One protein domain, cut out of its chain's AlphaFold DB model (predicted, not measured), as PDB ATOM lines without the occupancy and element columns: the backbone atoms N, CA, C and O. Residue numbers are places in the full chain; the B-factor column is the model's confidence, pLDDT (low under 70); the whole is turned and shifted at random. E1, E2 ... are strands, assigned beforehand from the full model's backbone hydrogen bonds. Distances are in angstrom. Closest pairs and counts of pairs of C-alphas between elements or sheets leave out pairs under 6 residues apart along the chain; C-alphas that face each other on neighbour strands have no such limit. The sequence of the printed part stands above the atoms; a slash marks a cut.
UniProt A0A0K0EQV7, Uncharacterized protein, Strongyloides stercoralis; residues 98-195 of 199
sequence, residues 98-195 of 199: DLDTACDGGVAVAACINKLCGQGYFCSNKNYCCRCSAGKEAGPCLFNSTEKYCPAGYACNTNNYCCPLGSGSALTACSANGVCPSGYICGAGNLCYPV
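This is residues 98 to 195 of the 199 residues of an uncharacterized protein of Strongyloides stercoralis (UniProt A0A0K0EQV7). With little regular structure, three small hairpins form a row, E2-E3, E4-E5, E6-E7, beside a loopy lobe, residues 98 to 130. Of 98 printed residues, 24 lie in strands E1 to E7, with no named helix: class all strand. It is compact, radius of gyration of the C-alphas 13.3 A, spans 40 by 34 by 21 A.

Look for antiparallel hairpins: E4, residues 154 to 156, with E5, 161 to 164; E2, 142 to 144, with E3, 147 to 149; E6, 184 to 187, with E7, 191 to 194. Within hydrogen-bond range are N 155 and O 163, 2.8 A, N 142 and O 149, 3.0 A, and N 185 and O 193, 2.8 A. E1, residues 128 to 130, pairs with no named strand.

Find E1's start, C-alpha 128, at (14.466, 42.539, 9.276); E7, 9.9 A long, ends at C-alpha 194 (32.691, 54.157, -2.266).

Links E1 to E2 and E5 to E6 are long. pLDDT is under 70 at residues 98 to 99, 145 and 166 to 171.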
ATOM      1  N   ASP A  98      14.991  33.290   3.550       63.69
ATOM      2  CA  ASP A  98      16.116  32.672   4.247       63.69
ATOM      3  C   ASP A  98      16.646  33.679   5.259       63.69
ATOM      4  O   ASP A  98      17.358  34.632   4.918       63.69
ATOM      5  N   LEU A  99      16.236  33.482   6.517       68.23
ATOM      6  CA  LEU A  99      16.611  34.339   7.631       68.23
ATOM      7  C   LEU A  99      18.132  34.452   7.674       68.23
ATOM      8  O   LEU A  99      18.633  35.529   7.958       68.23
ATOM      9  N   ASP A 100      18.842  33.410   7.248       70.90
ATOM     10  CA  ASP A 100      20.297  33.306   7.189       70.90
ATOM     11  C   ASP A 100      21.013  34.393   6.379       70.90
ATOM     12  O   ASP A 100      22.185  34.667   6.635       70.90
ATOM     13  N   THR A 101      20.338  35.029   5.417       74.08
ATOM     14  CA  THR A 101      20.949  36.070   4.565       74.08
ATOM     15  C   THR A 101      20.225  37.413   4.611       74.08
ATOM     16  O   THR A 101      20.658  38.384   3.980       74.08
ATOM     17  N   ALA A 102      19.150  37.501   5.391       74.93
ATOM     18  CA  ALA A 102      18.282  38.668   5.448       74.93
ATOM     19  C   ALA A 102      18.991  39.932   5.982       74.93
ATOM     20  O   ALA A 102      18.649  41.045   5.571       74.93
ATOM     21  N   CYS A 103      20.026  39.778   6.813       80.81
ATOM     22  CA  CYS A 103      20.859  40.866   7.335       80.81
ATOM     23  C   CYS A 103      22.139  41.055   6.515       80.81
ATOM     24  O   CYS A 103      23.243  40.909   7.031       80.81
ATOM     25  N   ASP A 104      21.987  41.318   5.214       77.57
ATOM     26  CA  ASP A 104      23.107  41.555   4.284       77.57
ATOM     27  C   ASP A 104      24.122  40.390   4.251       77.57
ATOM     28  O   ASP A 104      25.326  40.590   4.111       77.57
ATOM     29  N   GLY A 105      23.628  39.151   4.373       72.77
ATOM     30  CA  GLY A 105      24.448  37.935   4.493       72.77
ATOM     31  C   GLY A 105      24.658  37.440   5.932       72.77
ATOM     32  O   GLY A 105      25.465  36.532   6.158       72.77
ATOM     33  N   GLY A 106      23.977  38.057   6.900       76.01
ATOM     34  CA  GLY A 106      23.806  37.566   8.267       76.01
ATOM     35  C   GLY A 106      22.384  37.075   8.552       76.01
ATOM     36  O   GLY A 106      21.442  37.388   7.815       76.01
ATOM     37  N   VAL A 107      22.247  36.355   9.669       79.35
ATOM     38  CA  VAL A 107      20.982  35.774  10.130       79.35
ATOM     39  C   VAL A 107      20.092  36.860  10.749       79.35
ATOM     40  O   VAL A 107      20.479  37.519  11.715       79.35
ATOM     41  N   ALA A 108      18.879  37.034  10.230       79.97
ATOM     42  CA  ALA A 108      17.828  37.826  10.856       79.97
ATOM     43  C   ALA A 108      17.093  37.013  11.920       79.97
ATOM     44  O   ALA A 108      16.800  35.838  11.733       79.97
ATOM     45  N   VAL A 109      16.729  37.663  13.024       77.98
ATOM     46  CA  VAL A 109      15.986  37.003  14.111       77.98
ATOM     47  C   VAL A 109      14.475  37.090  13.908       77.98
ATOM     48  O   VAL A 109      13.736  36.197  14.311       77.98
ATOM     49  N   ALA A 110      14.002  38.169  13.286       73.19
ATOM     50  CA  ALA A 110      12.586  38.405  13.027       73.19
ATOM     51  C   ALA A 110      12.400  39.459  11.928       73.19
ATOM     52  O   ALA A 110      13.346  40.146  11.547       73.19
ATOM     53  N   ALA A 111      11.168  39.636  11.457       74.69
ATOM     54  CA  ALA A 111      10.782  40.840  10.727       74.69
ATOM     55  C   ALA A 111      10.527  42.001  11.703       74.69
ATOM     56  O   ALA A 111      10.051  41.793  12.823       74.69
ATOM     57  N   CYS A 112      10.779  43.235  11.272       78.91
ATOM     58  CA  CYS A 112      10.515  44.410  12.095       78.91
ATOM     59  C   CYS A 112       9.018  44.582  12.390       78.91
ATOM     60  O   CYS A 112       8.145  44.293  11.563       78.91
ATOM     61  N   ILE A 113       8.708  45.130  13.562       78.53
ATOM     62  CA  ILE A 113       7.353  45.529  13.954       78.53
ATOM     63  C   ILE A 113       7.383  47.040  14.170       78.53
ATOM     64  O   ILE A 113       8.077  47.496  15.064       78.53
ATOM     65  N   ASN A 114       6.706  47.835  13.336       79.71
ATOM     66  CA  ASN A 114       6.778  49.309  13.400       79.71
ATOM     67  C   ASN A 114       8.217  49.869  13.415       79.71
ATOM     68  O   ASN A 114       8.514  50.785  14.173       79.71
ATOM     69  N   LYS A 115       9.130  49.298  12.610       79.08
ATOM     70  CA  LYS A 115      10.577  49.628  12.609       79.08
ATOM     71  C   LYS A 115      11.298  49.378  13.944       79.08
ATOM     72  O   LYS A 115      12.449  49.776  14.105       79.08
ATOM     73  N   LEU A 116      10.659  48.662  14.861       80.87
ATOM     74  CA  LEU A 116      11.225  48.219  16.122       80.87
ATOM     75  C   LEU A 116      11.540  46.728  16.060       80.87
ATOM     76  O   LEU A 116      10.877  45.940  15.377       80.87
ATOM     77  N   CYS A 117      12.573  46.370  16.807       83.88
ATOM     78  CA  CYS A 117      13.025  45.011  17.017       83.88
ATOM     79  C   CYS A 117      13.170  44.766  18.519       83.88
ATOM     80  O   CYS A 117      13.199  45.713  19.306       83.88
ATOM     81  N   GLY A 118      13.225  43.494  18.920       80.63
ATOM     82  CA  GLY A 118      13.468  43.136  20.317       80.63
ATOM     83  C   GLY A 118      14.787  43.715  20.840       80.63
ATOM     84  O   GLY A 118      15.648  44.147  20.067       80.63
ATOM     85  N   GLN A 119      14.959  43.701  22.164       82.06
ATOM     86  CA  GLN A 119      16.207  44.135  22.791       82.06
ATOM     87  C   GLN A 119      17.394  43.405  22.152       82.06
ATOM     88  O   GLN A 119      17.371  42.183  22.006       82.06
ATOM     89  N   GLY A 120      18.425  44.152  21.754       83.00
ATOM     90  CA  GLY A 120      19.593  43.567  21.098       83.00
ATOM     91  C   GLY A 120      19.674  43.774  19.585       83.00
ATOM     92  O   GLY A 120      20.745  43.568  19.014       83.00
ATOM     93  N   TYR A 121      18.576  44.184  18.943       86.90
ATOM     94  CA  TYR A 121      18.443  44.174  17.486       86.90
ATOM     95  C   TYR A 121      17.973  45.519  16.933       86.90
ATOM     96  O   TYR A 121      17.239  46.266  17.577       86.90
ATOM     97  N   PHE A 122      18.368  45.793  15.697       86.52
ATOM     98  CA  PHE A 122      18.024  46.988  14.948       86.52
ATOM     99  C   PHE A 122      17.253  46.596  13.695       86.52
ATOM    100  O   PHE A 122      17.525  45.570  13.070       86.52
ATOM    101  N   CYS A 123      16.278  47.422  13.329       84.37
ATOM    102  CA  CYS A 123      15.532  47.207  12.104       84.37
ATOM    103  C   CYS A 123      16.352  47.670  10.897       84.37
ATOM    104  O   CYS A 123      16.625  48.862  10.758       84.37
ATOM    105  N   SER A 124      16.708  46.738  10.014       79.93
ATOM    106  CA  SER A 124      17.340  47.035   8.727       79.93
ATOM    107  C   SER A 124      16.345  47.674   7.748       79.93
ATOM    108  O   SER A 124      15.122  47.522   7.863       79.93
ATOM    109  N   ASN A 125      16.867  48.328   6.707       75.99
ATOM    110  CA  ASN A 125      16.088  48.842   5.576       75.99
ATOM    111  C   ASN A 125      15.243  47.755   4.891       75.99
ATOM    112  O   ASN A 125      14.175  48.053   4.359       75.99
ATOM    113  N   LYS A 126      15.671  46.488   4.976       73.73
ATOM    114  CA  LYS A 126      14.941  45.317   4.463       73.73
ATOM    115  C   LYS A 126      13.768  44.871   5.353       73.73
ATOM    116  O   LYS A 126      13.119  43.882   5.047       73.73
ATOM    117  N   ASN A 127      13.471  45.602   6.433       78.12
ATOM    118  CA  ASN A 127      12.462  45.263   7.444       78.12
ATOM    119  C   ASN A 127      12.744  43.953   8.199       78.12
ATOM    120  O   ASN A 127      11.810  43.274   8.630       78.12
ATOM    121  N   TYR A 128      14.022  43.646   8.426       82.33
ATOM    122  CA  TYR A 128      14.466  42.539   9.276       82.33
ATOM    123  C   TYR A 128      15.202  43.036  10.517       82.33
ATOM    124  O   TYR A 128      15.886  44.058  10.484       82.33
ATOM    125  N   CYS A 129      15.054  42.294  11.607       85.62
ATOM    126  CA  CYS A 129      15.731  42.515  12.869       85.62
ATOM    127  C   CYS A 129      17.109  41.871  12.841       85.62
ATOM    128  O   CYS A 129      17.248  40.650  12.946       85.62
ATOM    129  N   CYS A 130      18.105  42.734  12.712       86.23
ATOM    130  CA  CYS A 130      19.509  42.399  12.571       86.23
ATOM    131  C   CYS A 130      20.279  42.845  13.810       86.23
ATOM    132  O   CYS A 130      19.851  43.749  14.526       86.23
ATOM    133  N   ARG A 131      21.432  42.232  14.093       87.45
ATOM    134  CA  ARG A 131      22.283  42.676  15.217       87.45
ATOM    135  C   ARG A 131      22.858  44.072  14.999       87.45
ATOM    136  O   ARG A 131      23.170  44.773  15.962       87.45
ATOM    137  N   CYS A 132      22.979  44.462  13.737       86.56
ATOM    138  CA  CYS A 132      23.488  45.743  13.287       86.56
ATOM    139  C   CYS A 132      22.410  46.476  12.487       86.56
ATOM    140  O   CYS A 132      21.562  45.849  11.858       86.56
ATOM    141  N   SER A 133      22.426  47.808  12.520       82.45
ATOM    142  CA  SER A 133      21.484  48.642  11.759       82.45
ATOM    143  C   SER A 133      21.648  48.486  10.244       82.45
ATOM    144  O   SER A 133      20.678  48.615   9.502       82.45
ATOM    145  N   ALA A 134      22.866  48.181   9.798       82.91
ATOM    146  CA  ALA A 134      23.207  47.848   8.426       82.91
ATOM    147  C   ALA A 134      24.375  46.855   8.414       82.91
ATOM    148  O   ALA A 134      25.245  46.923   9.287       82.91
ATOM    149  N   GLY A 135      24.410  45.983   7.406       81.67
ATOM    150  CA  GLY A 135      25.485  45.022   7.210       81.67
ATOM    151  C   GLY A 135      25.484  43.853   8.197       81.67
ATOM    152  O   GLY A 135      24.759  43.821   9.193       81.67
ATOM    153  N   LYS A 136      26.346  42.885   7.897       85.04
ATOM    154  CA  LYS A 136      26.599  41.679   8.687       85.04
ATOM    155  C   LYS A 136      27.477  41.978   9.907       85.04
ATOM    156  O   LYS A 136      28.456  42.713   9.802       85.04
ATOM    157  N   GLU A 137      27.183  41.378  11.056       86.83
ATOM    158  CA  GLU A 137      28.064  41.426  12.225       86.83
ATOM    159  C   GLU A 137      29.363  40.619  12.024       86.83
ATOM    160  O   GLU A 137      29.371  39.567  11.384       86.83
ATOM    161  N   ALA A 138      30.468  41.068  12.626       86.33
ATOM    162  CA  ALA A 138      31.719  40.292  12.670       86.33
ATOM    163  C   ALA A 138      31.766  39.275  13.827       86.33
ATOM    164  O   ALA A 138      32.695  38.473  13.899       86.33
ATOM    165  N   GLY A 139      30.792  39.320  14.740       87.17
ATOM    166  CA  GLY A 139      30.756  38.506  15.954       87.17
ATOM    167  C   GLY A 139      30.658  39.347  17.233       87.17
ATOM    168  O   GLY A 139      30.366  40.547  17.160       87.17
ATOM    169  N   PRO A 140      30.842  38.728  18.411       89.15
ATOM    170  CA  PRO A 140      30.845  39.442  19.680       89.15
ATOM    171  C   PRO A 140      32.048  40.385  19.785       89.15
ATOM    172  O   PRO A 140      33.107  40.147  19.207       89.15
ATOM    173  N   CYS A 141      31.879  41.445  20.567       90.25
ATOM    174  CA  CYS A 141      32.961  42.329  20.965       90.25
ATOM    175  C   CYS A 141      34.045  41.547  21.690       90.25
ATOM    176  O   CYS A 141      33.768  40.849  22.668       90.25
ATOM    177  N   LEU A 142      35.277  41.696  21.223       89.03
ATOM    178  CA  LEU A 142      36.430  41.172  21.924       89.03
ATOM    179  C   LEU A 142      36.847  42.188  22.995       89.03
ATOM    180  O   LEU A 142      36.571  43.382  22.880       89.03
ATOM    181  N   PHE A 143      37.487  41.720  24.059       84.95
ATOM    182  CA  PHE A 143      37.910  42.572  25.168       84.95
ATOM    183  C   PHE A 143      39.420  42.479  25.326       84.95
ATOM    184  O   PHE A 143      39.963  41.378  25.416       84.95
ATOM    185  N   ASN A 144      40.098  43.626  25.361       78.23
ATOM    186  CA  ASN A 144      41.489  43.698  25.790       78.23
ATOM    187  C   ASN A 144      41.550  44.561  27.049       78.23
ATOM    188  O   ASN A 144      41.470  45.782  26.959       78.23
ATOM    189  N   SER A 145      41.632  43.879  28.198       66.64
ATOM    190  CA  SER A 145      41.850  44.339  29.585       66.64
ATOM    191  C   SER A 145      40.959  45.460  30.152       66.64
ATOM    192  O   SER A 145      40.798  45.546  31.366       66.64
ATOM    193  N   THR A 146      40.337  46.305  29.335       78.26
ATOM    194  CA  THR A 146      39.360  47.335  29.735       78.26
ATOM    195  C   THR A 146      38.556  47.868  28.544       78.26
ATOM    196  O   THR A 146      37.476  48.423  28.731       78.26
ATOM    197  N   GLU A 147      39.037  47.671  27.314       82.10
ATOM    198  CA  GLU A 147      38.425  48.227  26.110       82.10
ATOM    199  C   GLU A 147      37.788  47.139  25.244       82.10
ATOM    200  O   GLU A 147      38.324  46.036  25.077       82.10
ATOM    201  N   LYS A 148      36.618  47.463  24.686       86.08
ATOM    202  CA  LYS A 148      35.956  46.638  23.677       86.08
ATOM    203  C   LYS A 148      36.624  46.895  22.331       86.08
ATOM    204  O   LYS A 148      36.630  48.035  21.872       86.08
ATOM    205  N   TYR A 149      37.133  45.852  21.689       88.25
ATOM    206  CA  TYR A 149      37.738  45.940  20.366       88.25
ATOM    207  C   TYR A 149      36.999  45.068  19.345       88.25
ATOM    208  O   TYR A 149      36.429  44.023  19.666       88.25
ATOM    209  N   CYS A 150      37.017  45.527  18.094       88.43
ATOM    210  CA  CYS A 150      36.476  44.838  16.928       88.43
ATOM    211  C   CYS A 150      37.499  44.865  15.783       88.43
ATOM    212  O   CYS A 150      38.390  45.717  15.789       88.43
ATOM    213  N   PRO A 151      37.378  43.969  14.786       87.09
ATOM    214  CA  PRO A 151      38.183  44.032  13.569       87.09
ATOM    215  C   PRO A 151      38.056  45.386  12.858       87.09
ATOM    216  O   PRO A 151      37.056  46.092  13.012       87.09
ATOM    217  N   ALA A 152      39.048  45.734  12.034       85.16
ATOM    218  CA  ALA A 152      39.037  46.979  11.270       85.16
ATOM    219  C   ALA A 152      37.731  47.146  10.464       85.16
ATOM    220  O   ALA A 152      37.264  46.214   9.810       85.16
ATOM    221  N   GLY A 153      37.139  48.343  10.529       82.23
ATOM    222  CA  GLY A 153      35.855  48.658   9.890       82.23
ATOM    223  C   GLY A 153      34.610  48.295  10.710       82.23
ATOM    224  O   GLY A 153      33.501  48.592  10.267       82.23
ATOM    225  N   TYR A 154      34.770  47.722  11.908       88.64
ATOM    226  CA  TYR A 154      33.682  47.416  12.838       88.64
ATOM    227  C   TYR A 154      33.835  48.173  14.161       88.64
ATOM    228  O   TYR A 154      34.939  48.482  14.601       88.64
ATOM    229  N   ALA A 155      32.711  48.423  14.826       87.48
ATOM    230  CA  ALA A 155      32.643  48.971  16.168       87.48
ATOM    231  C   ALA A 155      31.619  48.228  17.021       87.48
ATOM    232  O   ALA A 155      30.603  47.723  16.540       87.48
ATOM    233  N   CYS A 156      31.902  48.186  18.316       89.55
ATOM    234  CA  CYS A 156      31.032  47.570  19.297       89.55
ATOM    235  C   CYS A 156      29.753  48.373  19.498       89.55
ATOM    236  O   CYS A 156      29.794  49.519  19.944       89.55
ATOM    237  N   ASN A 157      28.612  47.743  19.232       86.01
ATOM    238  CA  ASN A 157      27.319  48.291  19.610       86.01
ATOM    239  C   ASN A 157      27.069  48.144  21.128       86.01
ATOM    240  O   ASN A 157      27.814  47.484  21.862       86.01
ATOM    241  N   THR A 158      25.964  48.722  21.604       85.98
ATOM    242  CA  THR A 158      25.523  48.631  23.010       85.98
ATOM    243  C   THR A 158      25.270  47.190  23.473       85.98
ATOM    244  O   THR A 158      25.328  46.908  24.665       85.98
ATOM    245  N   ASN A 159      25.051  46.262  22.539       85.38
ATOM    246  CA  ASN A 159      24.726  44.861  22.802       85.38
ATOM    247  C   ASN A 159      25.955  43.934  22.785       85.38
ATOM    248  O   ASN A 159      25.787  42.719  22.782       85.38
ATOM    249  N   ASN A 160      27.176  44.481  22.782       88.37
ATOM    250  CA  ASN A 160      28.435  43.728  22.712       88.37
ATOM    251  C   ASN A 160      28.624  42.924  21.413       88.37
ATOM    252  O   ASN A 160      29.221  41.850  21.440       88.37
ATOM    253  N   TYR A 161      28.164  43.447  20.274       88.40
ATOM    254  CA  TYR A 161      28.444  42.893  18.946       88.40
ATOM    255  C   TYR A 161      29.187  43.891  18.059       88.40
ATOM    256  O   TYR A 161      28.918  45.093  18.087       88.40
ATOM    257  N   CYS A 162      30.100  43.369  17.245       90.15
ATOM    258  CA  CYS A 162      30.869  44.122  16.268       90.15
ATOM    259  C   CYS A 162      30.033  44.395  15.018       90.15
ATOM    260  O   CYS A 162      29.810  43.499  14.201       90.15
ATOM    261  N   CYS A 163      29.610  45.646  14.862       88.95
ATOM    262  CA  CYS A 163      28.827  46.132  13.732       88.95
ATOM    263  C   CYS A 163      29.660  47.023  12.814       88.95
ATOM    264  O   CYS A 163      30.496  47.777  13.308       88.95
ATOM    265  N   PRO A 164      29.465  46.961  11.488       87.73
ATOM    266  CA  PRO A 164      30.246  47.761  10.557       87.73
ATOM    267  C   PRO A 164      29.990  49.253  10.792       87.73
ATOM    268  O   PRO A 164      28.854  49.687  10.974       87.73
ATOM    269  N   LEU A 165      31.044  50.063  10.720       78.13
ATOM    270  CA  LEU A 165      31.001  51.518  10.928       78.13
ATOM    271  C   LEU A 165      30.292  52.293   9.792       78.13
ATOM    272  O   LEU A 165      30.367  53.514   9.713       78.13
ATOM    273  N   GLY A 166      29.614  51.592   8.881       63.83
ATOM    274  CA  GLY A 166      29.302  52.067   7.535       63.83
ATOM    275  C   GLY A 166      27.853  52.412   7.223       63.83
ATOM    276  O   GLY A 166      27.566  52.616   6.046       63.83
ATOM    277  N   SER A 167      26.938  52.493   8.194       60.57
ATOM    278  CA  SER A 167      25.503  52.657   7.887       60.57
ATOM    279  C   SER A 167      25.147  53.934   7.104       60.57
ATOM    280  O   SER A 167      24.055  54.002   6.554       60.57
ATOM    281  N   GLY A 168      26.039  54.933   7.040       57.07
ATOM    282  CA  GLY A 168      25.829  56.175   6.279       57.07
ATOM    283  C   GLY A 168      26.499  56.244   4.899       57.07
ATOM    284  O   GLY A 168      26.037  57.005   4.055       57.07
ATOM    285  N   SER A 169      27.560  55.469   4.654       59.72
ATOM    286  CA  SER A 169      28.353  55.559   3.408       59.72
ATOM    287  C   SER A 169      28.195  54.341   2.502       59.72
ATOM    288  O   SER A 169      28.600  54.379   1.341       59.72
ATOM    289  N   ALA A 170      27.643  53.249   3.028       65.73
ATOM    290  CA  ALA A 170      27.408  52.038   2.269       65.73
ATOM    291  C   ALA A 170      26.154  52.164   1.399       65.73
ATOM    292  O   ALA A 170      25.071  52.451   1.905       65.73
ATOM    293  N   LEU A 171      26.292  51.907   0.096       64.65
ATOM    294  CA  LEU A 171      25.166  51.974  -0.842       64.65
ATOM    295  C   LEU A 171      24.213  50.781  -0.675       64.65
ATOM    296  O   LEU A 171      22.996  50.933  -0.663       64.65
ATOM    297  N   THR A 172      24.781  49.580  -0.597       73.95
ATOM    298  CA  THR A 172      24.055  48.306  -0.586       73.95
ATOM    299  C   THR A 172      24.944  47.204  -0.015       73.95
ATOM    300  O   THR A 172      26.156  47.389   0.118       73.95
ATOM    301  N   ALA A 173      24.353  46.051   0.293       79.56
ATOM    302  CA  ALA A 173      25.107  44.830   0.534       79.56
ATOM    303  C   ALA A 173      25.892  44.401  -0.712       79.56
ATOM    304  O   ALA A 173      25.421  44.606  -1.836       79.56
ATOM    305  N   CYS A 174      27.049  43.771  -0.522       83.65
ATOM    306  CA  CYS A 174      27.779  43.166  -1.623       83.65
ATOM    307  C   CYS A 174      26.995  41.974  -2.167       83.65
ATOM    308  O   CYS A 174      26.339  41.230  -1.430       83.65
ATOM    309  N   SER A 175      27.098  41.782  -3.478       81.22
ATOM    310  CA  SER A 175      26.580  40.577  -4.121       81.22
ATOM    311  C   SER A 175      27.274  39.342  -3.535       81.22
ATOM    312  O   SER A 175      28.377  39.460  -3.005       81.22
ATOM    313  N   ALA A 176      26.685  38.153  -3.679       72.55
ATOM    314  CA  ALA A 176      27.194  36.898  -3.100       72.55
ATOM    315  C   ALA A 176      28.691  36.604  -3.373       72.55
ATOM    316  O   ALA A 176      29.328  35.902  -2.597       72.55
ATOM    317  N   ASN A 177      29.269  37.195  -4.424       74.86
ATOM    318  CA  ASN A 177      30.683  37.069  -4.790       74.86
ATOM    319  C   ASN A 177      31.566  38.245  -4.314       74.86
ATOM    320  O   ASN A 177      32.644  38.457  -4.862       74.86
ATOM    321  N   GLY A 178      31.105  39.068  -3.367       78.66
ATOM    322  CA  GLY A 178      31.819  40.274  -2.924       78.66
ATOM    323  C   GLY A 178      31.854  41.391  -3.974       78.66
ATOM    324  O   GLY A 178      32.701  42.279  -3.912       78.66
ATOM    325  N   VAL A 179      30.951  41.350  -4.959       83.86
ATOM    326  CA  VAL A 179      30.916  42.310  -6.070       83.86
ATOM    327  C   VAL A 179      30.022  43.496  -5.720       83.86
ATOM    328  O   VAL A 179      28.875  43.322  -5.293       83.86
ATOM    329  N   CYS A 180      30.554  44.693  -5.956       84.19
ATOM    330  CA  CYS A 180      29.878  45.975  -5.801       84.19
ATOM    331  C   CYS A 180      29.780  46.709  -7.150       84.19
ATOM    332  O   CYS A 180      30.559  46.409  -8.059       84.19
ATOM    333  N   PRO A 181      28.842  47.665  -7.303       84.47
ATOM    334  CA  PRO A 181      28.776  48.525  -8.484       84.47
ATOM    335  C   PRO A 181      30.108  49.242  -8.748       84.47
ATOM    336  O   PRO A 181      30.887  49.478  -7.823       84.47
ATOM    337  N   SER A 182      30.369  49.627 -10.001       85.83
ATOM    338  CA  SER A 182      31.579  50.377 -10.363       85.83
ATOM    339  C   SER A 182      31.748  51.623  -9.486       85.83
ATOM    340  O   SER A 182      30.799  52.377  -9.282       85.83
ATOM    341  N   GLY A 183      32.959  51.831  -8.962       83.36
ATOM    342  CA  GLY A 183      33.246  52.903  -8.000       83.36
ATOM    343  C   GLY A 183      32.994  52.527  -6.535       83.36
ATOM    344  O   GLY A 183      33.148  53.379  -5.665       83.36
ATOM    345  N   TYR A 184      32.651  51.271  -6.243       86.26
ATOM    346  CA  TYR A 184      32.501  50.762  -4.883       86.26
ATOM    347  C   TYR A 184      33.338  49.500  -4.660       86.26
ATOM    348  O   TYR A 184      33.553  48.706  -5.574       86.26
ATOM    349  N   ILE A 185      33.778  49.298  -3.422       86.14
ATOM    350  CA  ILE A 185      34.503  48.117  -2.961       86.14
ATOM    351  C   ILE A 185      33.752  47.460  -1.803       86.14
ATOM    352  O   ILE A 185      33.220  48.143  -0.923       86.14
ATOM    353  N   CYS A 186      33.688  46.130  -1.811       85.86
ATOM    354  CA  CYS A 186      33.091  45.377  -0.716       85.86
ATOM    355  C   CYS A 186      33.996  45.445   0.516       85.86
ATOM    356  O   CYS A 186      35.179  45.117   0.437       85.86
ATOM    357  N   GLY A 187      33.449  45.888   1.644       83.87
ATOM    358  CA  GLY A 187      34.194  46.066   2.886       83.87
ATOM    359  C   GLY A 187      33.506  45.427   4.087       83.87
ATOM    360  O   GLY A 187      32.793  44.427   3.978       83.87
ATOM    361  N   ALA A 188      33.736  46.022   5.258       83.29
ATOM    362  CA  ALA A 188      33.157  45.570   6.515       83.29
ATOM    363  C   ALA A 188      31.627  45.409   6.426       83.29
ATOM    364  O   ALA A 188      30.920  46.209   5.822       83.29
ATOM    365  N   GLY A 189      31.108  44.343   7.028       79.24
ATOM    366  CA  GLY A 189      29.684  44.040   7.080       79.24
ATOM    367  C   GLY A 189      29.061  43.615   5.760       79.24
ATOM    368  O   GLY A 189      27.843  43.701   5.638       79.24
ATOM    369  N   ASN A 190      29.857  43.157   4.787       84.54
ATOM    370  CA  ASN A 190      29.369  42.813   3.452       84.54
ATOM    371  C   ASN A 190      28.635  43.997   2.803       84.54
ATOM    372  O   ASN A 190      27.577  43.835   2.204       84.54
ATOM    373  N   LEU A 191      29.187  45.200   2.970       84.31
ATOM    374  CA  LEU A 191      28.643  46.449   2.452       84.31
ATOM    375  C   LEU A 191      29.564  47.039   1.380       84.31
ATOM    376  O   LEU A 191      30.787  46.951   1.470       84.31
ATOM    377  N   CYS A 192      28.963  47.671   0.378       85.88
ATOM    378  CA  CYS A 192      29.660  48.361  -0.699       85.88
ATOM    379  C   CYS A 192      29.982  49.800  -0.301       85.88
ATOM    380  O   CYS A 192      29.085  50.642  -0.228       85.88
ATOM    381  N   TYR A 193      31.264  50.084  -0.091       84.62
ATOM    382  CA  TYR A 193      31.784  51.409   0.240       84.62
ATOM    383  C   TYR A 193      32.278  52.112  -1.017       84.62
ATOM    384  O   TYR A 193      32.845  51.437  -1.875       84.62
ATOM    385  N   PRO A 194      32.091  53.434  -1.158       83.77
ATOM    386  CA  PRO A 194      32.691  54.157  -2.266       83.77
ATOM    387  C   PRO A 194      34.201  53.943  -2.213       83.77
ATOM    388  O   PRO A 194      34.801  54.007  -1.136       83.77
ATOM    389  N   VAL A 195      34.820  53.678  -3.361       79.15
ATOM    390  CA  VAL A 195      36.275  53.763  -3.445       79.15
ATOM    391  C   VAL A 195      36.610  55.215  -3.128       79.15
ATOM    392  O   VAL A 195      36.279  56.116  -3.898       79.15
TER     393      VAL A 195